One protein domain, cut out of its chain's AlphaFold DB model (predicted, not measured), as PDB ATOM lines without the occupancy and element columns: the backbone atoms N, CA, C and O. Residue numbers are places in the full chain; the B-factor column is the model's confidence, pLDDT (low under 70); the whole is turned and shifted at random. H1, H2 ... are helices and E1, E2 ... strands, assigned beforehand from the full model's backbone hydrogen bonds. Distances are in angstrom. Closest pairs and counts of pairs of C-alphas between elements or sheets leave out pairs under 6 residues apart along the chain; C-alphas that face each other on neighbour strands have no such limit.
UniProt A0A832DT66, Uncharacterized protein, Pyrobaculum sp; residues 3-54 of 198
ATOM      1  N   TYR A   3      30.196  23.412 -48.386       54.06
ATOM      2  CA  TYR A   3      28.817  23.249 -48.838       54.06
ATOM      3  C   TYR A   3      28.586  21.798 -49.276       54.06
ATOM      4  O   TYR A   3      29.399  21.245 -50.020       54.06
ATOM      5  N   GLU A   4      27.506  21.174 -48.804       55.91
ATOM      6  CA  GLU A   4      27.134  19.811 -49.192       55.91
ATOM      7  C   GLU A   4      26.166  19.864 -50.379       55.91
ATOM      8  O   GLU A   4      25.094  20.465 -50.295       55.91
ATOM      9  N   TYR A   5      26.559  19.238 -51.490       58.16
ATOM     10  CA  TYR A   5      25.730  19.091 -52.682       58.16
ATOM     11  C   TYR A   5      25.525  17.609 -52.970       58.16
ATOM     12  O   TYR A   5      26.489  16.842 -53.012       58.16
ATOM     13  N   VAL A   6      24.277  17.210 -53.193       67.12
ATOM     14  CA  VAL A   6      23.928  15.840 -53.575       67.12
ATOM     15  C   VAL A   6      23.368  15.866 -54.985       67.12
ATOM     16  O   VAL A   6      22.452  16.627 -55.285       67.12
ATOM     17  N   ARG A   7      23.911  15.020 -55.859       60.44
ATOM     18  CA  ARG A   7      23.397  14.874 -57.218       60.44
ATOM     19  C   ARG A   7      22.140  14.016 -57.201       60.44
ATOM     20  O   ARG A   7      22.201  12.838 -56.855       60.44
ATOM     21  N   VAL A   8      21.008  14.600 -57.580       64.19
ATOM     22  CA  VAL A   8      19.700  13.934 -57.558       64.19
ATOM     23  C   VAL A   8      19.097  13.944 -58.964       64.19
ATOM     24  O   VAL A   8      19.154  14.951 -59.668       64.19
ATOM     25  N   GLY A   9      18.533  12.808 -59.390       60.75
ATOM     26  CA  GLY A   9      17.888  12.650 -60.697       60.75
ATOM     27  C   GLY A   9      18.082  11.263 -61.318       60.75
ATOM     28  O   GLY A   9      18.888  10.466 -60.844       60.75
ATOM     29  N   MET A  10      17.343  10.966 -62.391       48.16
ATOM     30  CA  MET A  10      17.467   9.723 -63.168       48.16
ATOM     31  C   MET A  10      17.765  10.033 -64.639       48.16
ATOM     32  O   MET A  10      17.145  10.907 -65.245       48.16
ATOM     33  N   GLY A  11      18.700   9.286 -65.232       63.81
ATOM     34  CA  GLY A  11      19.094   9.464 -66.631       63.81
ATOM     35  C   GLY A  11      19.800  10.800 -66.878       63.81
ATOM     36  O   GLY A  11      20.729  11.148 -66.154       63.81
ATOM     37  N   VAL A  12      19.370  11.535 -67.910       46.72
ATOM     38  CA  VAL A  12      19.988  12.801 -68.362       46.72
ATOM     39  C   VAL A  12      19.584  14.037 -67.547       46.72
ATOM     40  O   VAL A  12      20.208  15.082 -67.691       46.72
ATOM     41  N   ASN A  13      18.588  13.929 -66.663       44.47
ATOM     42  CA  ASN A  13      18.138  15.025 -65.799       44.47
ATOM     43  C   ASN A  13      18.726  14.864 -64.390       44.47
ATOM     44  O   ASN A  13      18.011  14.480 -63.466       44.47
ATOM     45  N   GLN A  14      20.033  15.092 -64.237       50.22
ATOM     46  CA  GLN A  14      20.704  15.133 -62.931       50.22
ATOM     47  C   GLN A  14      20.993  16.582 -62.539       50.22
ATOM     48  O   GLN A  14      21.560  17.330 -63.335       50.22
ATOM     49  N   TYR A  15      20.641  16.958 -61.311       52.59
ATOM     50  CA  TYR A  15      20.901  18.289 -60.761       52.59
ATOM     51  C   TYR A  15      21.601  18.159 -59.411       52.59
ATOM     52  O   TYR A  15      21.283  17.266 -58.623       52.59
ATOM     53  N   ASP A  16      22.554  19.047 -59.144       57.38
ATOM     54  CA  ASP A  16      23.222  19.124 -57.848       57.38
ATOM     55  C   ASP A  16      22.341  19.955 -56.898       57.38
ATOM     56  O   ASP A  16      22.154  21.159 -57.082       57.38
ATOM     57  N   VAL A  17      21.743  19.291 -55.909       60.38
ATOM     58  CA  VAL A  17      20.879  19.908 -54.900       60.38
ATOM     59  C   VAL A  17      21.742  20.336 -53.727       60.38
ATOM     60  O   VAL A  17      22.470  19.526 -53.155       60.38
ATOM     61  N   PHE A  18      21.658  21.614 -53.371       60.97
ATOM     62  CA  PHE A  18      22.273  22.127 -52.157       60.97
ATOM     63  C   PHE A  18      21.556  21.543 -50.936       60.97
ATOM     64  O   PHE A  18      20.366  21.788 -50.749       60.97
ATOM     65  N   CYS A  19      22.266  20.757 -50.128       64.00
ATOM     66  CA  CYS A  19      21.698  20.082 -48.961       64.00
ATOM     67  C   CYS A  19      21.952  20.832 -47.652       64.00
ATOM     68  O   CYS A  19      21.206  20.631 -46.701       64.00
ATOM     69  N   GLY A  20      22.955  21.711 -47.595       68.06
ATOM     70  CA  GLY A  20      23.233  22.494 -46.395       68.06
ATOM     71  C   GLY A  20      24.700  22.868 -46.229       68.06
ATOM     72  O   GLY A  20      25.549  22.628 -47.096       68.06
ATOM     73  N   VAL A  21      25.000  23.490 -45.092       69.62
ATOM     74  CA  VAL A  21      26.347  23.932 -44.725       69.62
ATOM     75  C   VAL A  21      26.892  23.010 -43.647       69.62
ATOM     76  O   VAL A  21      26.241  22.782 -42.634       69.62
ATOM     77  N   VAL A  22      28.129  22.540 -43.807       73.69
ATOM     78  CA  VAL A  22      28.820  21.808 -42.743       73.69
ATOM     79  C   VAL A  22      29.851  22.714 -42.072       73.69
ATOM     80  O   VAL A  22      30.771  23.247 -42.711       73.69
ATOM     81  N   VAL A  23      29.703  22.888 -40.758       73.75
ATOM     82  CA  VAL A  23      30.586  23.698 -39.909       73.75
ATOM     83  C   VAL A  23      31.183  22.792 -38.842       73.75
ATOM     84  O   VAL A  23      30.456  22.209 -38.052       73.75
ATOM     85  N   ASN A  24      32.510  22.639 -38.824       69.31
ATOM     86  CA  ASN A  24      33.226  21.819 -37.834       69.31
ATOM     87  C   ASN A  24      32.661  20.389 -37.671       69.31
ATOM     88  O   ASN A  24      32.620  19.855 -36.571       69.31
ATOM     89  N   GLY A  25      32.189  19.774 -38.761       68.38
ATOM     90  CA  GLY A  25      31.580  18.435 -38.739       68.38
ATOM     91  C   GLY A  25      30.098  18.395 -38.342       68.38
ATOM     92  O   GLY A  25      29.470  17.349 -38.482       68.38
ATOM     93  N   VAL A  26      29.512  19.521 -37.924       78.56
ATOM     94  CA  VAL A  26      28.067  19.670 -37.715       78.56
ATOM     95  C   VAL A  26      27.409  20.015 -39.047       78.56
ATOM     96  O   VAL A  26      27.744  21.026 -39.667       78.56
ATOM     97  N   ARG A  27      26.479  19.166 -39.494       75.69
ATOM     98  CA  ARG A  27      25.627  19.439 -40.656       75.69
ATOM     99  C   ARG A  27      24.490  20.359 -40.234       75.69
ATOM    100  O   ARG A  27      23.734  20.008 -39.332       75.69
ATOM    101  N   LEU A  28      24.404  21.516 -40.876       80.38
ATOM    102  CA  LEU A  28      23.335  22.484 -40.692       80.38
ATOM    103  C   LEU A  28      22.451  22.456 -41.931       80.38
ATOM    104  O   LEU A  28      22.932  22.664 -43.053       80.38
ATOM    105  N   ASP A  29      21.171  22.196 -41.705       70.56
ATOM    106  CA  ASP A  29      20.156  22.296 -42.740       70.56
ATOM    107  C   ASP A  29      19.962  23.762 -43.150       70.56
ATOM    108  O   ASP A  29      20.427  24.701 -42.493       70.56
ATOM    109  N   GLN A  30      19.292  23.972 -44.278       71.31
ATOM    110  CA  GLN A  30      18.958  25.317 -44.715       71.31
ATOM    111  C   GLN A  30      17.941  25.945 -43.740       71.31
ATOM    112  O   GLN A  30      16.858  25.379 -43.569       71.31
ATOM    113  N   PRO A  31      18.246  27.099 -43.114       73.12
ATOM    114  CA  PRO A  31      17.321  27.740 -42.185       73.12
ATOM    115  C   PRO A  31      16.103  28.289 -42.933       73.12
ATOM    116  O   PRO A  31      16.220  28.828 -44.040       73.12
ATOM    117  N   TYR A  32      14.927  28.170 -42.320       69.81
ATOM    118  CA  TYR A  32      13.659  28.634 -42.886       69.81
ATOM    119  C   TYR A  32      13.277  29.990 -42.292       69.81
ATOM    120  O   TYR A  32      12.292  30.139 -41.574       69.81
ATOM    121  N   CYS A  33      14.058  30.998 -42.649       79.56
ATOM    122  CA  CYS A  33      13.995  32.351 -42.104       79.56
ATOM    123  C   CYS A  33      13.654  33.380 -43.195       79.56
ATOM    124  O   CYS A  33      13.863  33.143 -44.389       79.56
ATOM    125  N   ARG A  34      13.097  34.535 -42.799       77.06
ATOM    126  CA  ARG A  34      12.709  35.619 -43.731       77.06
ATOM    127  C   ARG A  34      13.587  36.863 -43.616       77.06
ATOM    128  O   ARG A  34      13.666  37.621 -44.580       77.06
ATOM    129  N   ALA A  35      14.241  37.055 -42.472       85.56
ATOM    130  CA  ALA A  35      15.226  38.103 -42.227       85.56
ATOM    131  C   ALA A  35      16.593  37.493 -41.884       85.56
ATOM    132  O   ALA A  35      16.673  36.389 -41.346       85.56
ATOM    133  N   VAL A  36      17.675  38.209 -42.198       78.25
ATOM    134  CA  VAL A  36      19.050  37.706 -42.025       78.25
ATOM    135  C   VAL A  36      19.358  37.454 -40.551       78.25
ATOM    136  O   VAL A  36      19.980  36.453 -40.214       78.25
ATOM    137  N   GLU A  37      18.892  38.328 -39.669       78.50
ATOM    138  CA  GLU A  37      19.097  38.245 -38.226       78.50
ATOM    139  C   GLU A  37      18.421  36.995 -37.644       78.50
ATOM    140  O   GLU A  37      19.041  36.257 -36.882       78.50
ATOM    141  N   GLU A  38      17.196  36.694 -38.092       82.00
ATOM    142  CA  GLU A  38      16.479  35.463 -37.736       82.00
ATOM    143  C   GLU A  38      17.233  34.222 -38.231       82.00
ATOM    144  O   GLU A  38      17.392  33.260 -37.482       82.00
ATOM    145  N   CYS A  39      17.763  34.260 -39.462       81.44
ATOM    146  CA  CYS A  39      18.578  33.169 -39.996       81.44
ATOM    147  C   CYS A  39      19.810  32.904 -39.134       81.44
ATOM    148  O   CYS A  39      20.155  31.753 -38.883       81.44
ATOM    149  N   VAL A  40      20.498  33.964 -38.702       82.19
ATOM    150  CA  VAL A  40      21.710  33.845 -37.886       82.19
ATOM    151  C   VAL A  40      21.378  33.229 -36.529       82.19
ATOM    152  O   VAL A  40      22.085  32.321 -36.096       82.19
ATOM    153  N   GLU A  41      20.296  33.662 -35.879       84.19
ATOM    154  CA  GLU A  41      19.867  33.074 -34.608       84.19
ATOM    155  C   GLU A  41      19.497  31.592 -34.738       84.19
ATOM    156  O   GLU A  41      19.913  30.787 -33.901       84.19
ATOM    157  N   GLU A  42      18.748  31.212 -35.778       82.19
ATOM    158  CA  GLU A  42      18.379  29.811 -36.017       82.19
ATOM    159  C   GLU A  42      19.608  28.940 -36.286       82.19
ATOM    160  O   GLU A  42      19.777  27.901 -35.646       82.19
ATOM    161  N   ILE A  43      20.516  29.406 -37.151       84.12
ATOM    162  CA  ILE A  43      21.777  28.720 -37.454       84.12
ATOM    163  C   ILE A  43      22.584  28.468 -36.176       84.12
ATOM    164  O   ILE A  43      23.115  27.373 -35.989       84.12
ATOM    165  N   LEU A  44      22.698  29.469 -35.299       85.12
ATOM    166  CA  LEU A  44      23.474  29.348 -34.064       85.12
ATOM    167  C   LEU A  44      22.840  28.350 -33.089       85.12
ATOM    168  O   LEU A  44      23.557  27.515 -32.536       85.12
ATOM    169  N   ARG A  45      21.510  28.369 -32.930       83.69
ATOM    170  CA  ARG A  45      20.792  27.393 -32.090       83.69
ATOM    171  C   ARG A  45      20.938  25.965 -32.613       83.69
ATOM    172  O   ARG A  45      21.134  25.037 -31.826       83.69
ATOM    173  N   ASP A  46      20.848  25.776 -33.925       83.31
ATOM    174  CA  ASP A  46      20.994  24.454 -34.534       83.31
ATOM    175  C   ASP A  46      22.435  23.950 -34.468       83.31
ATOM    176  O   ASP A  46      22.665  22.760 -34.242       83.31
ATOM    177  N   TYR A  47      23.409  24.853 -34.567       81.12
ATOM    178  CA  TYR A  47      24.811  24.527 -34.346       81.12
ATOM    179  C   TYR A  47      25.084  24.108 -32.897       81.12
ATOM    180  O   TYR A  47      25.711  23.071 -32.691       81.12
ATOM    181  N   GLU A  48      24.558  24.825 -31.897       82.38
ATOM    182  CA  GLU A  48      24.660  24.436 -30.478       82.38
ATOM    183  C   GLU A  48      24.050  23.053 -30.221       82.38
ATOM    184  O   GLU A  48      24.700  22.176 -29.651       82.38
ATOM    185  N   ARG A  49      22.842  22.801 -30.735       81.06
ATOM    186  CA  ARG A  49      22.194  21.484 -30.636       81.06
ATOM    187  C   ARG A  49      22.988  20.393 -31.362       81.06
ATOM    188  O   ARG A  49      23.013  19.238 -30.930       81.06
ATOM    189  N   GLY A  50      23.615  20.735 -32.483       79.19
ATOM    190  CA  GLY A  50      24.505  19.851 -33.226       79.19
ATOM    191  C   GLY A  50      25.757  19.487 -32.429       79.19
ATOM    192  O   GLY A  50      26.143  18.319 -32.416       79.19
ATOM    193  N   LEU A  51      26.332  20.450 -31.704       76.12
ATOM    194  CA  LEU A  51      27.457  20.231 -30.797       76.12
ATOM    195  C   LEU A  51      27.086  19.325 -29.620       76.12
ATOM    196  O   LEU A  51      27.846  18.415 -29.310       76.12
ATOM    197  N   GLU A  52      25.915  19.512 -29.006       76.31
ATOM    198  CA  GLU A  52      25.443  18.660 -27.899       76.31
ATOM    199  C   GLU A  52      25.276  17.185 -28.305       76.31
ATOM    200  O   GLU A  52      25.431  16.279 -27.483       76.31
ATOM    201  N   ARG A  53      24.952  16.926 -29.580       73.00
ATOM    202  CA  ARG A  53      24.782  15.570 -30.130       73.00
ATOM    203  C   ARG A  53      26.102  14.886 -30.476       73.00
ATOM    204  O   ARG A  53      26.133  13.657 -30.586       73.00
ATOM    205  N   LEU A  54      27.177  15.646 -30.657       69.00
ATOM    206  CA  LEU A  54      28.501  15.091 -30.902       69.00
ATOM    207  C   LEU A  54      29.064  14.541 -29.581       69.00
ATOM    208  O   LEU A  54      29.377  15.284 -28.658       69.00
TER     209      LEU A  54
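This is residues 3 to 54 of the 198 residues of an uncharacterized protein of Pyrobaculum sp (UniProt A0A832DT66). A long hairpin, E1 and E2, reaches away from helix H1, packed on short E3. The 52 printed residues hold three strands, then one helix, class mixed, in two layers: H1 on one face of the sheet E1-E2-E3, a meander, antiparallel neighbours in turn. The whole is loose and flat, 39 by 29 by 12 A, radius of gyration of the C-alphas 13.8 A.

E1, residues 3 to 10, and E2, residues 13 to 23, form a hairpin, N 6 and O 17 within hydrogen-bond range at 2.9 A. E2 and E3, residues 26 to 28, form another, N 28 and O 21 at 2.8 A. H1, residues 36 to 53, is on the sheet, over E3, closest C-alphas Val 26 and Gly 50, 5.7 A. In H1 every O i to N i+4 pair is within range.

E1 begins at C-alpha 3 (28.817, 23.249, -48.838), E2 spans 30.0 A, H1 ends at C-alpha 53 (24.782, 15.570, -30.130).

The printed part has no cut; residues 3 to 21 are under pLDDT 70.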